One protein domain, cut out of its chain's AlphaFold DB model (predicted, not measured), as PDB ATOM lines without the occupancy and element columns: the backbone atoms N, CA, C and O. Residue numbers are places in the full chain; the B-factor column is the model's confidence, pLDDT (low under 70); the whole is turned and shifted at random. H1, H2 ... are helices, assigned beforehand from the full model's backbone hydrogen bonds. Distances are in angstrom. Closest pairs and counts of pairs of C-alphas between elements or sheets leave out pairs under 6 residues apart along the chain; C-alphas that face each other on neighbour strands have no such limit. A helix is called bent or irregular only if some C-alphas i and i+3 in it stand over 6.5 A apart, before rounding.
ATOM      1  N   SER A  58      13.723 -17.727 -12.248       57.22
ATOM      2  CA  SER A  58      12.551 -18.029 -13.083       57.22
ATOM      3  C   SER A  58      12.718 -17.588 -14.547       57.22
ATOM      4  O   SER A  58      11.759 -17.606 -15.318       57.22
ATOM      5  N   SER A  59      13.926 -17.191 -14.950       72.19
ATOM      6  CA  SER A  59      14.226 -16.677 -16.291       72.19
ATOM      7  C   SER A  59      14.081 -17.768 -17.360       72.19
ATOM      8  O   SER A  59      14.614 -18.868 -17.210       72.19
ATOM      9  N   ILE A  60      13.410 -17.464 -18.478       75.69
ATOM     10  CA  ILE A  60      13.146 -18.422 -19.576       75.69
ATOM     11  C   ILE A  60      14.456 -18.999 -20.138       75.69
ATOM     12  O   ILE A  60      14.596 -20.213 -20.267       75.69
ATOM     13  N   ILE A  61      15.442 -18.140 -20.412       74.94
ATOM     14  CA  ILE A  61      16.759 -18.553 -20.927       74.94
ATOM     15  C   ILE A  61      17.501 -19.419 -19.908       74.94
ATOM     16  O   ILE A  61      18.055 -20.461 -20.266       74.94
ATOM     17  N   ALA A  62      17.465 -19.030 -18.630       69.88
ATOM     18  CA  ALA A  62      18.088 -19.814 -17.575       69.88
ATOM     19  C   ALA A  62      17.457 -21.210 -17.516       69.88
ATOM     20  O   ALA A  62      18.163 -22.210 -17.587       69.88
ATOM     21  N   ARG A  63      16.123 -21.293 -17.487       71.94
ATOM     22  CA  ARG A  63      15.386 -22.550 -17.342       71.94
ATOM     23  C   ARG A  63      15.586 -23.524 -18.504       71.94
ATOM     24  O   ARG A  63      15.711 -24.720 -18.250       71.94
ATOM     25  N   TYR A  64      15.605 -23.040 -19.746       74.31
ATOM     26  CA  TYR A  64      15.608 -23.913 -20.928       74.31
ATOM     27  C   TYR A  64      16.984 -24.122 -21.572       74.31
ATOM     28  O   TYR A  64      17.172 -25.145 -22.222       74.31
ATOM     29  N   VAL A  65      17.944 -23.209 -21.391       80.56
ATOM     30  CA  VAL A  65      19.275 -23.308 -22.025       80.56
ATOM     31  C   VAL A  65      20.369 -23.510 -20.982       80.56
ATOM     32  O   VAL A  65      21.103 -24.497 -21.036       80.56
ATOM     33  N   MET A  66      20.449 -22.619 -19.992       79.69
ATOM     34  CA  MET A  66      21.566 -22.628 -19.040       79.69
ATOM     35  C   MET A  66      21.459 -23.753 -18.009       79.69
ATOM     36  O   MET A  66      22.452 -24.394 -17.688       79.69
ATOM     37  N   GLN A  67      20.258 -24.053 -17.511       81.06
ATOM     38  CA  GLN A  67      20.055 -25.101 -16.512       81.06
ATOM     39  C   GLN A  67      20.450 -26.494 -17.041       81.06
ATOM     40  O   GLN A  67      21.216 -27.161 -16.339       81.06
ATOM     41  N   PRO A  68      20.027 -26.934 -18.251       83.94
ATOM     42  CA  PRO A  68      20.531 -28.164 -18.865       83.94
ATOM     43  C   PRO A  68      22.047 -28.152 -19.074       83.94
ATOM     44  O   PRO A  68      22.707 -29.130 -18.729       83.94
ATOM     45  N   TYR A  69      22.603 -27.040 -19.567       85.88
ATOM     46  CA  TYR A  69      24.043 -26.883 -19.774       85.88
ATOM     47  C   TYR A  69      24.830 -27.041 -18.465       85.88
ATOM     48  O   TYR A  69      25.685 -27.916 -18.356       85.88
ATOM     49  N   TRP A  70      24.488 -26.290 -17.419       86.94
ATOM     50  CA  TRP A  70      25.150 -26.392 -16.119       86.94
ATOM     51  C   TRP A  70      24.929 -27.753 -15.449       86.94
ATOM     52  O   TRP A  70      25.815 -28.236 -14.751       86.94
ATOM     53  N   ASN A  71      23.771 -28.395 -15.655       85.75
ATOM     54  CA  ASN A  71      23.522 -29.758 -15.165       85.75
ATOM     55  C   ASN A  71      24.390 -30.801 -15.888       85.75
ATOM     56  O   ASN A  71      24.813 -31.780 -15.276       85.75
ATOM     57  N   PHE A  72      24.691 -30.582 -17.165       87.44
ATOM     58  CA  PHE A  72      25.657 -31.397 -17.885       87.44
ATOM     59  C   PHE A  72      27.076 -31.159 -17.351       87.44
ATOM     60  O   PHE A  72      27.731 -32.114 -16.941       87.44
ATOM     61  N   ILE A  73      27.523 -29.904 -17.239       88.38
ATOM     62  CA  ILE A  73      28.877 -29.589 -16.754       88.38
ATOM     63  C   ILE A  73      29.097 -30.085 -15.322       88.38
ATOM     64  O   ILE A  73      30.095 -30.749 -15.052       88.38
ATOM     65  N   VAL A  74      28.146 -29.853 -14.410       88.25
ATOM     66  CA  VAL A  74      28.263 -30.340 -13.028       88.25
ATOM     67  C   VAL A  74      28.394 -31.866 -13.007       88.25
ATOM     68  O   VAL A  74      29.145 -32.390 -12.189       88.25
ATOM     69  N   SER A  75      27.711 -32.598 -13.901       85.88
ATOM     70  CA  SER A  75      27.780 -34.068 -13.973       85.88
ATOM     71  C   SER A  75      29.170 -34.600 -14.336       85.88
ATOM     72  O   SER A  75      29.520 -35.694 -13.902       85.88
ATOM     73  N   LEU A  76      29.978 -33.802 -15.040       88.75
ATOM     74  CA  LEU A  76      31.371 -34.124 -15.363       88.75
ATOM     75  C   LEU A  76      32.311 -33.933 -14.166       88.75
ATOM     76  O   LEU A  76      33.385 -34.529 -14.125       88.75
ATOM     77  N   VAL A  77      31.920 -33.112 -13.188       86.62
ATOM     78  CA  VAL A  77      32.722 -32.861 -11.989       86.62
ATOM     79  C   VAL A  77      32.541 -34.018 -10.990       86.62
ATOM     80  O   VAL A  77      31.408 -34.289 -10.563       86.62
ATOM     81  N   PRO A  78      33.629 -34.704 -10.585       87.19
ATOM     82  CA  PRO A  78      33.546 -35.800  -9.629       87.19
ATOM     83  C   PRO A  78      33.209 -35.292  -8.221       87.19
ATOM     84  O   PRO A  78      33.585 -34.191  -7.830       87.19
ATOM     85  N   MET A  79      32.540 -36.134  -7.426       85.94
ATOM     86  CA  MET A  79      32.077 -35.804  -6.063       85.94
ATOM     87  C   MET A  79      33.210 -35.539  -5.054       85.94
ATOM     88  O   MET A  79      32.948 -35.145  -3.923       85.94
ATOM     89  N   THR A  80      34.461 -35.786  -5.441       85.50
ATOM     90  CA  THR A  80      35.658 -35.534  -4.631       85.50
ATOM     91  C   THR A  80      36.129 -34.083  -4.695       85.50
ATOM     92  O   THR A  80      36.946 -33.677  -3.871       85.50
ATOM     93  N   VAL A  81      35.645 -33.300  -5.664       86.19
ATOM     94  CA  VAL A  81      36.028 -31.895  -5.828       86.19
ATOM     95  C   VAL A  81      35.164 -31.031  -4.917       86.19
ATOM     96  O   VAL A  81      33.937 -31.051  -4.999       86.19
ATOM     97  N   ALA A  82      35.813 -30.255  -4.050       87.62
ATOM     98  CA  ALA A  82      35.127 -29.296  -3.198       87.62
ATOM     99  C   ALA A  82      34.543 -28.140  -4.040       87.62
ATOM    100  O   ALA A  82      35.245 -27.643  -4.923       87.62
ATOM    101  N   PRO A  83      33.324 -27.647  -3.744       86.94
ATOM    102  CA  PRO A  83      32.716 -26.530  -4.476       86.94
ATOM    103  C   PRO A  83      33.611 -25.287  -4.527       86.94
ATOM    104  O   PRO A  83      33.895 -24.790  -5.606       86.94
ATOM    105  N   ASN A  84      34.189 -24.883  -3.393       87.62
ATOM    106  CA  ASN A  84      35.073 -23.714  -3.323       87.62
ATOM    107  C   ASN A  84      36.331 -23.849  -4.202       87.62
ATOM    108  O   ASN A  84      36.928 -22.847  -4.582       87.62
ATOM    109  N   ALA A  85      36.766 -25.075  -4.520       87.94
ATOM    110  CA  ALA A  85      37.882 -25.277  -5.441       87.94
ATOM    111  C   ALA A  85      37.479 -24.954  -6.890       87.94
ATOM    112  O   ALA A  85      38.307 -24.471  -7.660       87.94
ATOM    113  N   ILE A  86      36.212 -25.184  -7.251       90.50
ATOM    114  CA  ILE A  86      35.641 -24.827  -8.555       90.50
ATOM    115  C   ILE A  86      35.567 -23.304  -8.670       90.50
ATOM    116  O   ILE A  86      36.123 -22.755  -9.621       90.50
ATOM    117  N   THR A  87      35.001 -22.643  -7.655       90.25
ATOM    118  CA  THR A  87      34.960 -21.179  -7.531       90.25
ATOM    119  C   THR A  87      36.359 -20.579  -7.650       90.25
ATOM    120  O   THR A  87      36.606 -19.722  -8.493       90.25
ATOM    121  N   LEU A  88      37.331 -21.089  -6.877       91.94
ATOM    122  CA  LEU A  88      38.713 -20.604  -6.907       91.94
ATOM    123  C   LEU A  88      39.363 -20.804  -8.282       91.94
ATOM    124  O   LEU A  88      40.102 -19.943  -8.750       91.94
ATOM    125  N   THR A  89      39.094 -21.930  -8.944       93.19
ATOM    126  CA  THR A  89      39.626 -22.191 -10.289       93.19
ATOM    127  C   THR A  89      39.061 -21.196 -11.297       93.19
ATOM    128  O   THR A  89      39.826 -20.609 -12.063       93.19
ATOM    129  N   GLY A  90      37.746 -20.959 -11.270       92.75
ATOM    130  CA  GLY A  90      37.117 -19.923 -12.085       92.75
ATOM    131  C   GLY A  90      37.720 -18.556 -11.795       92.75
ATOM    132  O   GLY A  90      38.138 -17.863 -12.724       92.75
ATOM    133  N   PHE A  91      37.837 -18.206 -10.515       92.50
ATOM    134  CA  PHE A  91      38.405 -16.946 -10.068       92.50
ATOM    135  C   PHE A  91      39.815 -16.718 -10.627       92.50
ATOM    136  O   PHE A  91      40.099 -15.671 -11.202       92.50
ATOM    137  N   LEU A  92      40.700 -17.714 -10.531       95.88
ATOM    138  CA  LEU A  92      42.067 -17.610 -11.048       95.88
ATOM    139  C   LEU A  92      42.104 -17.445 -12.574       95.88
ATOM    140  O   LEU A  92      42.934 -16.694 -13.088       95.88
ATOM    141  N   ILE A  93      41.194 -18.098 -13.302       94.62
ATOM    142  CA  ILE A  93      41.072 -17.941 -14.758       94.62
ATOM    143  C   ILE A  93      40.624 -16.514 -15.103       94.62
ATOM    144  O   ILE A  93      41.294 -15.843 -15.895       94.62
ATOM    145  N   GLY A  94      39.560 -16.010 -14.473       94.38
ATOM    146  CA  GLY A  94      39.102 -14.629 -14.661       94.38
ATOM    147  C   GLY A  94      40.182 -13.608 -14.287       94.38
ATOM    148  O   GLY A  94      40.470 -12.682 -15.055       94.38
ATOM    149  N   LEU A  95      40.877 -13.830 -13.172       95.06
ATOM    150  CA  LEU A  95      41.967 -12.975 -12.712       95.06
ATOM    151  C   LEU A  95      43.126 -12.954 -13.711       95.06
ATOM    152  O   LEU A  95      43.644 -11.885 -14.027       95.06
ATOM    153  N   SER A  96      43.495 -14.109 -14.265       96.19
ATOM    154  CA  SER A  96      44.560 -14.194 -15.267       96.19
ATOM    155  C   SER A  96      44.248 -13.379 -16.528       96.19
ATOM    156  O   SER A  96      45.137 -12.713 -17.054       96.19
ATOM    157  N   SER A  97      42.987 -13.363 -16.985       95.38
ATOM    158  CA  SER A  97      42.581 -12.526 -18.124       95.38
ATOM    159  C   SER A  97      42.659 -11.034 -17.814       95.38
ATOM    160  O   SER A  97      43.119 -10.259 -18.652       95.38
ATOM    161  N   SER A  98      42.304 -10.647 -16.588       93.62
ATOM    162  CA  SER A  98      42.403  -9.264 -16.120       93.62
ATOM    163  C   SER A  98      43.857  -8.802 -16.060       93.62
ATOM    164  O   SER A  98      44.193  -7.743 -16.587       93.62
ATOM    165  N   ILE A  99      44.738  -9.633 -15.495       95.19
ATOM    166  CA  ILE A  99      46.181  -9.370 -15.441       95.19
ATOM    167  C   ILE A  99      46.758  -9.250 -16.853       95.19
ATOM    168  O   ILE A  99      47.537  -8.336 -17.109       95.19
ATOM    169  N   LEU A 100      46.366 -10.131 -17.777       94.50
ATOM    170  CA  LEU A 100      46.853 -10.097 -19.154       94.50
ATOM    171  C   LEU A 100      46.479  -8.785 -19.860       94.50
ATOM    172  O   LEU A 100      47.335  -8.151 -20.471       94.50
ATOM    173  N   VAL A 101      45.222  -8.352 -19.756       92.94
ATOM    174  CA  VAL A 101      44.765  -7.093 -20.369       92.94
ATOM    175  C   VAL A 101      45.459  -5.892 -19.716       92.94
ATOM    176  O   VAL A 101      45.937  -5.003 -20.419       92.94
ATOM    177  N   MET A 102      45.596  -5.878 -18.388       92.00
ATOM    178  CA  MET A 102      46.336  -4.817 -17.696       92.00
ATOM    179  C   MET A 102      47.818  -4.793 -18.085       92.00
ATOM    180  O   MET A 102      48.393  -3.720 -18.240       92.00
ATOM    181  N   PHE A 103      48.439  -5.952 -18.300       94.19
ATOM    182  CA  PHE A 103      49.822  -6.040 -18.751       94.19
ATOM    183  C   PHE A 103      50.025  -5.349 -20.107       94.19
ATOM    184  O   PHE A 103      50.930  -4.530 -20.245       94.19
ATOM    185  N   PHE A 104      49.150  -5.595 -21.086       92.94
ATOM    186  CA  PHE A 104      49.207  -4.884 -22.369       92.94
ATOM    187  C   PHE A 104      48.885  -3.389 -22.232       92.94
ATOM    188  O   PHE A 104      49.509  -2.568 -22.901       92.94
ATOM    189  N   PHE A 105      47.973  -3.019 -21.329       90.00
ATOM    190  CA  PHE A 105      47.664  -1.614 -21.055       90.00
ATOM    191  C   PHE A 105      48.886  -0.841 -20.535       90.00
ATOM    192  O   PHE A 105      49.190   0.233 -21.043       90.00
ATOM    193  N   PHE A 106      49.606  -1.388 -19.549       90.62
ATOM    194  CA  PHE A 106      50.717  -0.688 -18.892       90.62
ATOM    195  C   PHE A 106      52.063  -0.800 -19.617       90.62
ATOM    196  O   PHE A 106      52.863   0.125 -19.527       90.62
ATOM    197  N   PHE A 107      52.341  -1.922 -20.291       91.94
ATOM    198  CA  PHE A 107      53.672  -2.201 -20.852       91.94
ATOM    199  C   PHE A 107      53.741  -2.140 -22.382       91.94
ATOM    200  O   PHE A 107      54.841  -2.170 -22.930       91.94
ATOM    201  N   TYR A 108      52.599  -2.073 -23.071       91.69
ATOM    202  CA  TYR A 108      52.513  -2.099 -24.538       91.69
ATOM    203  C   TYR A 108      51.597  -0.996 -25.085       91.69
ATOM    204  O   TYR A 108      50.982  -1.180 -26.133       91.69
ATOM    205  N   ASP A 109      51.471   0.127 -24.371       89.00
ATOM    206  CA  ASP A 109      50.682   1.298 -24.789       89.00
ATOM    207  C   ASP A 109      49.240   0.955 -25.215       89.00
ATOM    208  O   ASP A 109      48.709   1.509 -26.175       89.00
ATOM    209  N   ALA A 110      48.612  -0.002 -24.518       87.00
ATOM    210  CA  ALA A 110      47.270  -0.502 -24.827       87.00
ATOM    211  C   ALA A 110      47.111  -1.065 -26.259       87.00
ATOM    212  O   ALA A 110      46.019  -1.067 -26.829       87.00
ATOM    213  N   VAL A 111      48.186  -1.605 -26.843       89.69
ATOM    214  CA  VAL A 111      48.133  -2.346 -28.108       89.69
ATOM    215  C   VAL A 111      47.876  -3.825 -27.823       89.69
ATOM    216  O   VAL A 111      48.747  -4.550 -27.343       89.69
ATOM    217  N   TYR A 112      46.671  -4.291 -28.154       91.56
ATOM    218  CA  TYR A 112      46.222  -5.652 -27.861       91.56
ATOM    219  C   TYR A 112      46.222  -6.547 -29.107       91.56
ATOM    220  O   TYR A 112      45.478  -6.288 -30.057       91.56
ATOM    221  N   PRO A 113      46.979  -7.656 -29.112       93.38
ATOM    222  CA  PRO A 113      46.803  -8.706 -30.108       93.38
ATOM    223  C   PRO A 113      45.388  -9.303 -30.050       93.38
ATOM    224  O   PRO A 113      44.846  -9.524 -28.970       93.38
ATOM    225  N   ALA A 114      44.812  -9.668 -31.200       92.50
ATOM    226  CA  ALA A 114      43.435 -10.176 -31.272       92.50
ATOM    227  C   ALA A 114      43.167 -11.401 -30.373       92.50
ATOM    228  O   ALA A 114      42.079 -11.541 -29.817       92.50
ATOM    229  N   TRP A 115      44.163 -12.274 -30.186       94.62
ATOM    230  CA  TRP A 115      44.044 -13.456 -29.325       94.62
ATOM    231  C   TRP A 115      43.799 -13.113 -27.850       94.62
ATOM    232  O   TRP A 115      43.173 -13.911 -27.155       94.62
ATOM    233  N   VAL A 116      44.221 -11.933 -27.380       94.50
ATOM    234  CA  VAL A 116      43.995 -11.478 -25.998       94.50
ATOM    235  C   VAL A 116      42.503 -11.294 -25.736       94.50
ATOM    236  O   VAL A 116      42.009 -11.721 -24.697       94.50
ATOM    237  N   TRP A 117      41.763 -10.746 -26.703       93.50
ATOM    238  CA  TRP A 117      40.314 -10.569 -26.590       93.50
ATOM    239  C   TRP A 117      39.562 -11.895 -26.639       93.50
ATOM    240  O   TRP A 117      38.642 -12.105 -25.850       93.50
ATOM    241  N   TYR A 118      39.988 -12.821 -27.503       94.81
ATOM    242  CA  TYR A 118      39.427 -14.173 -27.523       94.81
ATOM    243  C   TYR A 118      39.687 -14.912 -26.206       94.81
ATOM    244  O   TYR A 118      38.782 -15.559 -25.680       94.81
ATOM    245  N   TYR A 119      40.890 -14.775 -25.639       95.69
ATOM    246  CA  TYR A 119      41.217 -15.331 -24.329       95.69
ATOM    247  C   TYR A 119      40.371 -14.704 -23.216       95.69
ATOM    248  O   TYR A 119      39.798 -15.437 -22.419       95.69
ATOM    249  N   ALA A 120      40.237 -13.375 -23.181       94.31
ATOM    250  CA  ALA A 120      39.435 -12.682 -22.174       94.31
ATOM    251  C   ALA A 120      37.950 -13.074 -22.240       94.31
ATOM    252  O   ALA A 120      37.344 -13.362 -21.209       94.31
ATOM    253  N   ALA A 121      37.380 -13.173 -23.445       94.06
ATOM    254  CA  ALA A 121      36.006 -13.633 -23.637       94.06
ATOM    255  C   ALA A 121      35.820 -15.094 -23.189       94.06
ATOM    256  O   ALA A 121      34.851 -15.410 -22.496       94.06
ATOM    257  N   ALA A 122      36.762 -15.978 -23.535       95.00
ATOM    258  CA  ALA A 122      36.733 -17.372 -23.103       95.00
ATOM    259  C   ALA A 122      36.884 -17.501 -21.580       95.00
ATOM    260  O   ALA A 122      36.131 -18.241 -20.953       95.00
ATOM    261  N   ALA A 123      37.807 -16.754 -20.975       95.06
ATOM    262  CA  ALA A 123      38.030 -16.735 -19.535       95.06
ATOM    263  C   ALA A 123      36.790 -16.248 -18.775       95.06
ATOM    264  O   ALA A 123      36.395 -16.888 -17.805       95.06
ATOM    265  N   LEU A 124      36.130 -15.185 -19.251       93.56
ATOM    266  CA  LEU A 124      34.881 -14.687 -18.671       93.56
ATOM    267  C   LEU A 124      33.745 -15.714 -18.785       93.56
ATOM    268  O   LEU A 124      33.007 -15.941 -17.829       93.56
ATOM    269  N   PHE A 125      33.622 -16.374 -19.938       93.12
ATOM    270  CA  PHE A 125      32.617 -17.418 -20.137       93.12
ATOM    271  C   PHE A 125      32.862 -18.648 -19.250       93.12
ATOM    272  O   PHE A 125      31.914 -19.238 -18.722       93.12
ATOM    273  N   ILE A 126      34.125 -19.037 -19.071       92.88
ATOM    274  CA  ILE A 126      34.511 -20.120 -18.165       92.88
ATOM    275  C   ILE A 126      34.231 -19.712 -16.719       92.88
ATOM    276  O   ILE A 126      33.615 -20.495 -16.004       92.88
ATOM    277  N   TYR A 127      34.602 -18.492 -16.315       93.00
ATOM    278  CA  TYR A 127      34.347 -17.957 -14.977       93.00
ATOM    279  C   TYR A 127      32.869 -18.077 -14.593       93.00
ATOM    280  O   TYR A 127      32.548 -18.828 -13.677       93.00
ATOM    281  N   GLN A 128      31.966 -17.470 -15.375       91.81
ATOM    282  CA  GLN A 128      30.525 -17.531 -15.086       91.81
ATOM    283  C   GLN A 128      29.948 -18.953 -15.172       91.81
ATOM    284  O   GLN A 128      28.926 -19.258 -14.564       91.81
ATOM    285  N   THR A 129      30.583 -19.853 -15.938       91.25
ATOM    286  CA  THR A 129      30.157 -21.260 -15.974       91.25
ATOM    287  C   THR A 129      30.515 -21.953 -14.665       91.25
ATOM    288  O   THR A 129      29.706 -22.722 -14.152       91.25
ATOM    289  N   LEU A 130      31.735 -21.743 -14.167       91.25
ATOM    290  CA  LEU A 130      32.245 -22.415 -12.975       91.25
ATOM    291  C   LEU A 130      31.547 -21.919 -11.704       91.25
ATOM    292  O   LEU A 130      31.182 -22.760 -10.888       91.25
ATOM    293  N   ASP A 131      31.269 -20.619 -11.627       88.88
ATOM    294  CA  ASP A 131      30.426 -19.969 -10.615       88.88
ATOM    295  C   ASP A 131      29.040 -20.647 -10.514       88.88
ATOM    296  O   ASP A 131      28.689 -21.297  -9.531       88.88
ATOM    297  N   ALA A 132      28.302 -20.727 -11.627       87.94
ATOM    298  CA  ALA A 132      26.997 -21.398 -11.639       87.94
ATOM    299  C   ALA A 132      27.052 -22.911 -11.318       87.94
ATOM    300  O   ALA A 132      26.054 -23.524 -10.902       87.94
ATOM    301  N   VAL A 133      28.198 -23.556 -11.564       90.00
ATOM    302  CA  VAL A 133      28.410 -24.990 -11.326       90.00
ATOM    303  C   VAL A 133      28.787 -25.274  -9.874       90.00
ATOM    304  O   VAL A 133      28.398 -26.333  -9.369       90.00
ATOM    305  N   ASP A 134      29.479 -24.371  -9.179       87.94
ATOM    306  CA  ASP A 134      29.889 -24.595  -7.794       87.94
ATOM    307  C   ASP A 134      28.684 -24.699  -6.844       87.94
ATOM    308  O   ASP A 134      28.609 -25.652  -6.065       87.94
ATOM    309  N   GLY A 135      27.653 -23.867  -7.016       86.19
ATOM    310  CA  GLY A 135      26.448 -23.901  -6.197       86.19
ATOM    311  C   GLY A 135      25.636 -25.166  -6.459       86.19
ATOM    312  O   GLY A 135      25.011 -25.737  -5.557       86.19
ATOM    313  N   LYS A 136      25.683 -25.678  -7.695       86.88
ATOM    314  CA  LYS A 136      25.109 -26.984  -8.047       86.88
ATOM    315  C   LYS A 136      25.909 -28.132  -7.442       86.88
ATOM    316  O   LYS A 136      25.293 -29.088  -6.962       86.88
ATOM    317  N   GLN A 137      27.240 -28.051  -7.432       88.69
ATOM    318  CA  GLN A 137      28.069 -29.043  -6.753       88.69
ATOM    319  C   GLN A 137      27.835 -29.022  -5.244       88.69
ATOM    320  O   GLN A 137      27.572 -30.077  -4.683       88.69
ATOM    321  N   ALA A 138      27.786 -27.852  -4.604       86.75
ATOM    322  CA  ALA A 138      27.518 -27.718  -3.173       86.75
ATOM    323  C   ALA A 138      26.194 -28.382  -2.763       86.75
ATOM    324  O   ALA A 138      26.118 -29.045  -1.725       86.75
ATOM    325  N   ARG A 139      25.159 -28.274  -3.610       86.44
ATOM    326  CA  ARG A 139      23.874 -28.968  -3.414       86.44
ATOM    327  C   ARG A 139      24.010 -30.483  -3.562       86.44
ATOM    328  O   ARG A 139      23.389 -31.223  -2.803       86.44
ATOM    329  N   ARG A 140      24.823 -30.966  -4.507       85.06
ATOM    330  CA  ARG A 140      25.070 -32.405  -4.707       85.06
ATOM    331  C   ARG A 140      25.896 -33.024  -3.585       85.06
ATOM    332  O   ARG A 140      25.580 -34.125  -3.151       85.06
ATOM    333  N   THR A 141      26.929 -32.333  -3.118       84.62
ATOM    334  CA  THR A 141      27.808 -32.779  -2.027       84.62
ATOM    335  C   THR A 141      27.195 -32.545  -0.647       84.62
ATOM    336  O   THR A 141      27.769 -32.981   0.344       84.62
ATOM    337  N   GLN A 142      26.033 -31.877  -0.570       81.50
ATOM    338  CA  GLN A 142      25.385 -31.455   0.681       81.50
ATOM    339  C   GLN A 142      26.298 -30.570   1.550       81.50
ATOM    340  O   GLN A 142      26.163 -30.523   2.771       81.50
ATOM    341  N   THR A 143      27.216 -29.835   0.918       78.50
ATOM    342  CA  THR A 143      28.138 -28.899   1.580       78.50
ATOM    343  C   THR A 143      27.711 -27.442   1.389       78.50
ATOM    344  O   THR A 143      28.548 -26.544   1.442       78.50
ATOM    345  N   CYS A 144      26.419 -27.188   1.151       75.06
ATOM    346  CA  CYS A 144      25.864 -25.835   1.142       75.06
ATOM    347  C   CYS A 144      26.030 -25.201   2.527       75.06
ATOM    348  O   CYS A 144      25.477 -25.696   3.509       75.06
ATOM    349  N   GLY A 145      26.767 -24.099   2.605       75.44
ATOM    350  CA  GLY A 145      26.956 -23.370   3.850       75.44
ATOM    351  C   GLY A 145      27.256 -21.893   3.604       75.44
ATOM    352  O   GLY A 145      27.754 -21.548   2.531       75.44
ATOM    353  N   PRO A 146      27.017 -21.036   4.611       73.50
ATOM    354  CA  PRO A 146      27.175 -19.584   4.491       73.50
ATOM    355  C   PRO A 146      28.612 -19.163   4.152       73.50
ATOM    356  O   PRO A 146      28.824 -18.127   3.537       73.50
ATOM    357  N   LEU A 147      29.612 -19.974   4.516       80.19
ATOM    358  CA  LEU A 147      31.012 -19.707   4.179       80.19
ATOM    359  C   LEU A 147      31.313 -19.908   2.687       80.19
ATOM    360  O   LEU A 147      32.102 -19.156   2.128       80.19
ATOM    361  N   GLY A 148      30.716 -20.926   2.058       80.06
ATOM    362  CA  GLY A 148      30.892 -21.162   0.621       80.06
ATOM    363  C   GLY A 148      30.245 -20.051  -0.196       80.06
ATOM    364  O   GLY A 148      30.863 -19.519  -1.104       80.06
ATOM    365  N   GLU A 149      29.052 -19.629   0.214       81.44
ATOM    366  CA  GLU A 149      28.330 -18.517  -0.407       81.44
ATOM    367  C   GLU A 149      29.052 -17.172  -0.244       81.44
ATOM    368  O   GLU A 149      29.155 -16.409  -1.200       81.44
ATOM    369  N   LEU A 150      29.621 -16.897   0.936       84.69
ATOM    370  CA  LEU A 150      30.453 -15.711   1.143       84.69
ATOM    371  C   LEU A 150      31.724 -15.741   0.283       84.69
ATOM    372  O   LEU A 150      32.158 -14.699  -0.197       84.69
ATOM    373  N   PHE A 151      32.338 -16.915   0.111       86.75
ATOM    374  CA  PHE A 151      33.538 -17.066  -0.710       86.75
ATOM    375  C   PHE A 151      33.250 -16.821  -2.195       86.75
ATOM    376  O   PHE A 151      34.000 -16.094  -2.841       86.75
ATOM    377  N   ASP A 152      32.147 -17.375  -2.692       84.12
ATOM    378  CA  ASP A 152      31.621 -17.168  -4.042       84.12
ATOM    379  C   ASP A 152      31.339 -15.683  -4.323       84.12
ATOM    380  O   ASP A 152      31.973 -15.061  -5.175       84.12
ATOM    381  N   HIS A 153      30.555 -15.043  -3.449       86.38
ATOM    382  CA  HIS A 153      30.289 -13.606  -3.543       86.38
ATOM    383  C   HIS A 153      31.558 -12.755  -3.412       86.38
ATOM    384  O   HIS A 153      31.674 -11.710  -4.043       86.38
ATOM    385  N   GLY A 154      32.521 -13.168  -2.586       87.62
ATOM    386  CA  GLY A 154      33.801 -12.473  -2.458       87.62
ATOM    387  C   GLY A 154      34.618 -12.518  -3.752       87.62
ATOM    388  O   GLY A 154      35.227 -11.513  -4.128       87.62
ATOM    389  N   CYS A 155      34.606 -13.659  -4.449       89.56
ATOM    390  CA  CYS A 155      35.243 -13.811  -5.755       89.56
ATOM    391  C   CYS A 155      34.572 -12.908  -6.801       89.56
ATOM    392  O   CYS A 155      35.269 -12.163  -7.496       89.56
ATOM    393  N   ASP A 156      33.239 -12.895  -6.830       89.06
ATOM    394  CA  ASP A 156      32.445 -12.024  -7.697       89.06
ATOM    395  C   ASP A 156      32.692 -10.535  -7.431       89.06
ATOM    396  O   ASP A 156      32.913  -9.762  -8.371       89.06
ATOM    397  N   ALA A 157      32.733 -10.129  -6.159       89.12
ATOM    398  CA  ALA A 157      33.011  -8.753  -5.749       89.12
ATOM    399  C   ALA A 157      34.355  -8.261  -6.291       89.12
ATOM    400  O   ALA A 157      34.498  -7.100  -6.680       89.12
ATOM    401  N   PHE A 158      35.351  -9.146  -6.292       90.50
ATOM    402  CA  PHE A 158      36.707  -8.824  -6.701       90.50
ATOM    403  C   PHE A 158      36.858  -8.803  -8.224       90.50
ATOM    404  O   PHE A 158      37.500  -7.903  -8.768       90.50
ATOM    405  N   LEU A 159      36.274  -9.775  -8.931       91.94
ATOM    406  CA  LEU A 159      36.437  -9.886 -10.381       91.94
ATOM    407  C   LEU A 159      35.539  -8.951 -11.177       91.94
ATOM    408  O   LEU A 159      35.975  -8.457 -12.215       91.94
ATOM    409  N   THR A 160      34.330  -8.655 -10.707       92.12
ATOM    410  CA  THR A 160      33.385  -7.781 -11.420       92.12
ATOM    411  C   THR A 160      33.992  -6.434 -11.858       92.12
ATOM    412  O   THR A 160      33.909  -6.112 -13.047       92.12
ATOM    413  N   PRO A 161      34.640  -5.635 -10.984       91.62
ATOM    414  CA  PRO A 161      35.256  -4.378 -11.415       91.62
ATOM    415  C   PRO A 161      36.419  -4.591 -12.394       91.62
ATOM    416  O   PRO A 161      36.622  -3.761 -13.279       91.62
ATOM    417  N   LEU A 162      37.158  -5.699 -12.291       92.19
ATOM    418  CA  LEU A 162      38.243  -6.024 -13.221       92.19
ATOM    419  C   LEU A 162      37.703  -6.376 -14.613       92.19
ATOM    420  O   LEU A 162      38.201  -5.864 -15.614       92.19
ATOM    421  N   VAL A 163      36.631  -7.166 -14.680       92.25
ATOM    422  CA  VAL A 163      35.914  -7.462 -15.929       92.25
ATOM    423  C   VAL A 163      35.369  -6.177 -16.557       92.25
ATOM    424  O   VAL A 163      35.473  -5.993 -17.770       92.25
ATOM    425  N   GLN A 164      34.861  -5.246 -15.743       91.88
ATOM    426  CA  GLN A 164      34.410  -3.943 -16.230       91.88
ATOM    427  C   GLN A 164      35.558  -3.134 -16.853       91.88
ATOM    428  O   GLN A 164      35.361  -2.505 -17.893       91.88
ATOM    429  N   VAL A 165      36.759  -3.174 -16.266       91.31
ATOM    430  CA  VAL A 165      37.954  -2.550 -16.857       91.31
ATOM    431  C   VAL A 165      38.284  -3.182 -18.209       91.31
ATOM    432  O   VAL A 165      38.471  -2.443 -19.172       91.31
ATOM    433  N   ILE A 166      38.277  -4.518 -18.319       92.81
ATOM    434  CA  ILE A 166      38.513  -5.221 -19.594       92.81
ATOM    435  C   ILE A 166      37.522  -4.749 -20.664       92.81
ATOM    436  O   ILE A 166      37.933  -4.446 -21.784       92.81
ATOM    437  N   LEU A 167      36.233  -4.656 -20.325       92.38
ATOM    438  CA  LEU A 167      35.201  -4.193 -21.252       92.38
ATOM    439  C   LEU A 167      35.446  -2.745 -21.700       92.38
ATOM    440  O   LEU A 167      35.312  -2.439 -22.881       92.38
ATOM    441  N   CYS A 168      35.834  -1.861 -20.781       92.44
ATOM    442  CA  CYS A 168      36.135  -0.472 -21.123       92.44
ATOM    443  C   CYS A 168      37.380  -0.358 -22.016       92.44
ATOM    444  O   CYS A 168      37.365   0.431 -22.957       92.44
ATOM    445  N   CYS A 169      38.415  -1.172 -21.777       90.44
ATOM    446  CA  CYS A 169      39.584  -1.263 -22.655       90.44
ATOM    447  C   CYS A 169      39.212  -1.801 -24.046       90.44
ATOM    448  O   CYS A 169      39.702  -1.290 -25.045       90.44
ATOM    449  N   ALA A 170      38.325  -2.799 -24.129       90.25
ATOM    450  CA  ALA A 170      37.869  -3.358 -25.404       90.25
ATOM    451  C   ALA A 170      37.067  -2.351 -26.246       90.25
ATOM    452  O   ALA A 170      37.079  -2.417 -27.473       90.25
ATOM    453  N   LEU A 171      36.363  -1.435 -25.579       91.75
ATOM    454  CA  LEU A 171      35.572  -0.371 -26.197       91.75
ATOM    455  C   LEU A 171      36.363   0.929 -26.412       91.75
ATOM    456  O   LEU A 171      35.772   1.908 -26.865       91.75
ATOM    457  N   ASP A 172      37.656   0.944 -26.077       89.50
ATOM    458  CA  ASP A 172      38.532   2.120 -26.154       89.50
ATOM    459  C   ASP A 172      37.952   3.353 -25.427       89.50
ATOM    460  O   ASP A 172      37.955   4.485 -25.915       89.50
ATOM    461  N   LEU A 173      37.376   3.121 -24.241       91.12
ATOM    462  CA  LEU A 173      36.788   4.187 -23.433       91.12
ATOM    463  C   LEU A 173      37.864   4.977 -22.674       91.12
ATOM    464  O   LEU A 173      38.847   4.406 -22.193       91.12
ATOM    465  N   PRO A 174      37.658   6.291 -22.473       89.12
ATOM    466  CA  PRO A 174      38.597   7.114 -21.728       89.12
ATOM    467  C   PRO A 174      38.669   6.686 -20.256       89.12
ATOM    468  O   PRO A 174      37.680   6.269 -19.648       89.12
ATOM    469  N   SER A 175      39.842   6.874 -19.651       86.50
ATOM    470  CA  SER A 175      40.168   6.417 -18.291       86.50
ATOM    471  C   SER A 175      39.170   6.854 -17.212       86.50
ATOM    472  O   SER A 175      38.885   6.086 -16.294       86.50
ATOM    473  N   TRP A 176      38.588   8.051 -17.329       87.50
ATOM    474  CA  TRP A 176      37.585   8.540 -16.379       87.50
ATOM    475  C   TRP A 176      36.278   7.730 -16.425       87.50
ATOM    476  O   TRP A 176      35.666   7.516 -15.379       87.50
ATOM    477  N   MET A 177      35.869   7.235 -17.603       90.31
ATOM    478  CA  MET A 177      34.697   6.362 -17.749       90.31
ATOM    479  C   MET A 177      34.994   4.978 -17.188       90.31
ATOM    480  O   MET A 177      34.177   4.432 -16.453       90.31
ATOM    481  N   THR A 178      36.185   4.440 -17.456       88.12
ATOM    482  CA  THR A 178      36.645   3.170 -16.878       88.12
ATOM    483  C   THR A 178      36.641   3.216 -15.349       88.12
ATOM    484  O   THR A 178      36.137   2.302 -14.689       88.12
ATOM    485  N   PHE A 179      37.139   4.311 -14.768       88.25
ATOM    486  CA  PHE A 179      37.100   4.538 -13.326       88.25
ATOM    487  C   PHE A 179      35.662   4.663 -12.797       88.25
ATOM    488  O   PHE A 179      35.308   4.028 -11.803       88.25
ATOM    489  N   ALA A 180      34.806   5.431 -13.478       90.56
ATOM    490  CA  ALA A 180      33.409   5.579 -13.086       90.56
ATOM    491  C   ALA A 180      32.664   4.234 -13.110       90.56
ATOM    492  O   ALA A 180      32.030   3.874 -12.121       90.56
ATOM    493  N   TYR A 181      32.777   3.457 -14.191       90.31
ATOM    494  CA  TYR A 181      32.084   2.176 -14.315       90.31
ATOM    495  C   TYR A 181      32.583   1.126 -13.319       90.31
ATOM    496  O   TYR A 181      31.759   0.442 -12.716       90.31
ATOM    497  N   SER A 182      33.895   1.029 -13.090       87.00
ATOM    498  CA  SER A 182      34.460   0.111 -12.083       87.00
ATOM    499  C   SER A 182      34.064   0.489 -10.648       87.00
ATOM    500  O   SER A 182      33.810  -0.378  -9.808       87.00
ATOM    501  N   THR A 183      33.933   1.786 -10.360       86.69
ATOM    502  CA  THR A 183      33.449   2.261  -9.055       86.69
ATOM    503  C   THR A 183      31.952   1.987  -8.890       86.69
ATOM    504  O   THR A 183      31.520   1.513  -7.841       86.69
ATOM    505  N   MET A 184      31.152   2.220  -9.936       87.00
ATOM    506  CA  MET A 184      29.716   1.926  -9.928       87.00
ATOM    507  C   MET A 184      29.437   0.433  -9.751       87.00
ATOM    508  O   MET A 184      28.586   0.086  -8.936       87.00
ATOM    509  N   SER A 185      30.167  -0.450 -10.438       85.00
ATOM    510  CA  SER A 185      29.993  -1.899 -10.276       85.00
ATOM    511  C   SER A 185      30.299  -2.351  -8.847       85.00
ATOM    512  O   SER A 185      29.544  -3.130  -8.271       85.00
ATOM    513  N   SER A 186      31.351  -1.796  -8.241       83.62
ATOM    514  CA  SER A 186      31.722  -2.080  -6.851       83.62
ATOM    515  C   SER A 186      30.647  -1.605  -5.867       83.62
ATOM    516  O   SER A 186      30.290  -2.326  -4.938       83.62
ATOM    517  N   ILE A 187      30.072  -0.417  -6.092       83.06
ATOM    518  CA  ILE A 187      28.974   0.116  -5.272       83.06
ATOM    519  C   ILE A 187      27.722  -0.752  -5.402       83.06
ATOM    520  O   ILE A 187      27.123  -1.098  -4.388       83.06
ATOM    521  N   VAL A 188      27.335  -1.133  -6.622       80.50
ATOM    522  CA  VAL A 188      26.180  -2.015  -6.854       80.50
ATOM    523  C   VAL A 188      26.369  -3.347  -6.135       80.50
ATOM    524  O   VAL A 188      25.432  -3.816  -5.491       80.50
ATOM    525  N   PHE A 189      27.573  -3.917  -6.173       76.94
ATOM    526  CA  PHE A 189      27.870  -5.169  -5.487       76.94
ATOM    527  C   PHE A 189      27.738  -5.038  -3.963       76.94
ATOM    528  O   PHE A 189      27.051  -5.836  -3.326       76.94
ATOM    529  N   VAL A 190      28.318  -3.983  -3.378       76.12
ATOM    530  CA  VAL A 190      28.197  -3.694  -1.940       76.12
ATOM    531  C   VAL A 190      26.734  -3.484  -1.542       76.12
ATOM    532  O   VAL A 190      26.282  -4.045  -0.548       76.12
ATOM    533  N   LEU A 191      25.967  -2.720  -2.322       74.12
ATOM    534  CA  LEU A 191      24.549  -2.476  -2.048       74.12
ATOM    535  C   LEU A 191      23.705  -3.751  -2.165       74.12
ATOM    536  O   LEU A 191      22.813  -3.966  -1.346       74.12
ATOM    537  N   CYS A 192      23.989  -4.596  -3.156       67.00
ATOM    538  CA  CYS A 192      23.300  -5.866  -3.347       67.00
ATOM    539  C   CYS A 192      23.573  -6.821  -2.178       67.00
ATOM    540  O   CYS A 192      22.630  -7.372  -1.616       67.00
ATOM    541  N   HIS A 193      24.831  -6.915  -1.737       61.66
ATOM    542  CA  HIS A 193      25.224  -7.760  -0.612       61.66
ATOM    543  C   HIS A 193      24.622  -7.291   0.723       61.66
ATOM    544  O   HIS A 193      24.103  -8.102   1.490       61.66
ATOM    545  N   MET A 194      24.602  -5.976   0.974       55.16
ATOM    546  CA  MET A 194      23.977  -5.389   2.170       55.16
ATOM    547  C   MET A 194      22.445  -5.540   2.193       55.16
ATOM    548  O   MET A 194      21.835  -5.336   3.239       55.16
ATOM    549  N   GLY A 195      21.813  -5.875   1.063       48.31
ATOM    550  CA  GLY A 195      20.382  -6.183   0.984       48.31
ATOM    551  C   GLY A 195      20.037  -7.654   1.251       48.31
ATOM    552  O   GLY A 195      18.873  -7.967   1.497       48.31
ATOM    553  N   THR A 196      21.026  -8.549   1.191       48.81
ATOM    554  CA  THR A 196      20.869 -10.007   1.352       48.81
ATOM    555  C   THR A 196      21.242 -10.548   2.739       48.81
ATOM    556  O   THR A 196      21.021 -11.735   2.991       48.81
TER     557      THR A 196
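Overview. This is residues 58 to 196 of the 197 residues of the protein "Putative choline/ethanolamine phosphotransferase" of Trypanosoma cruzi (UniProt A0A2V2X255). Long helices run back and forth in a bundle: H2 and H3 side by side as a hairpin, the bent helix H4 next to this pair, and H5 on the far side of H4. H1 runs off sideways from H3, crossing its line almost at a right angle. The 139 printed residues hold five named helices, H1 to H5 in order, and no named strand, an all-helix class. The whole is compact, with a radius of gyration of the C-alphas of 16.5 A and spans of 48 by 35 by 29 A.

Along the chain. Find C-alpha 60 at (13.146, -18.422, -19.576); from there H1 runs to residue 76, with a kink of 39 degrees near residue 67. H2 is residues 83 to 107, 36.0 A long, and H3 residues 114 to 141, 40.1 A, with a kink of 27 degrees near residue 135. H4, residues 146 to 170, was assigned as one helix by its hydrogen bonds but is bent, C-alphas 158 and 161 being 6.6 A apart; its arms are H4a, 146 to 158, and H4b, 161 to 170. H5, residues 175 to 196, runs 32.1 A to C-alpha 196 at (20.869, -10.007, 1.352).

Arrangement. Look first at H3: it touches H2, opposite ways at 17 degrees, a shallow tilt, closest at the C-alphas of Gly 90 and Tyr 127, 4.5 A. With residues 70 to 74 alone H1 touches H3, about perpendicular at 80 degrees, closest at C-alphas 74 and 133, 5.6 A. H2 touches H4a, closest at C-alphas 91 and 155, 6.2 A. H4b and H5 form a hairpin, closest at C-alphas 161 and 182, 4.6 A. H5 is apart from H2 and H3. Each O i to N i+4 pair is within hydrogen-bond range in H2, H4a, H4b and H5, against 11 of 13 in H1 and 22 of 24 in H3.

Size, cuts and confidence. The farthest C-alphas, of Asp 109 and Gln 142, are 48.6 A apart. The printed part has no cut and no long link. Confidence is under 70 at residues 58, 62 and 192 to 196.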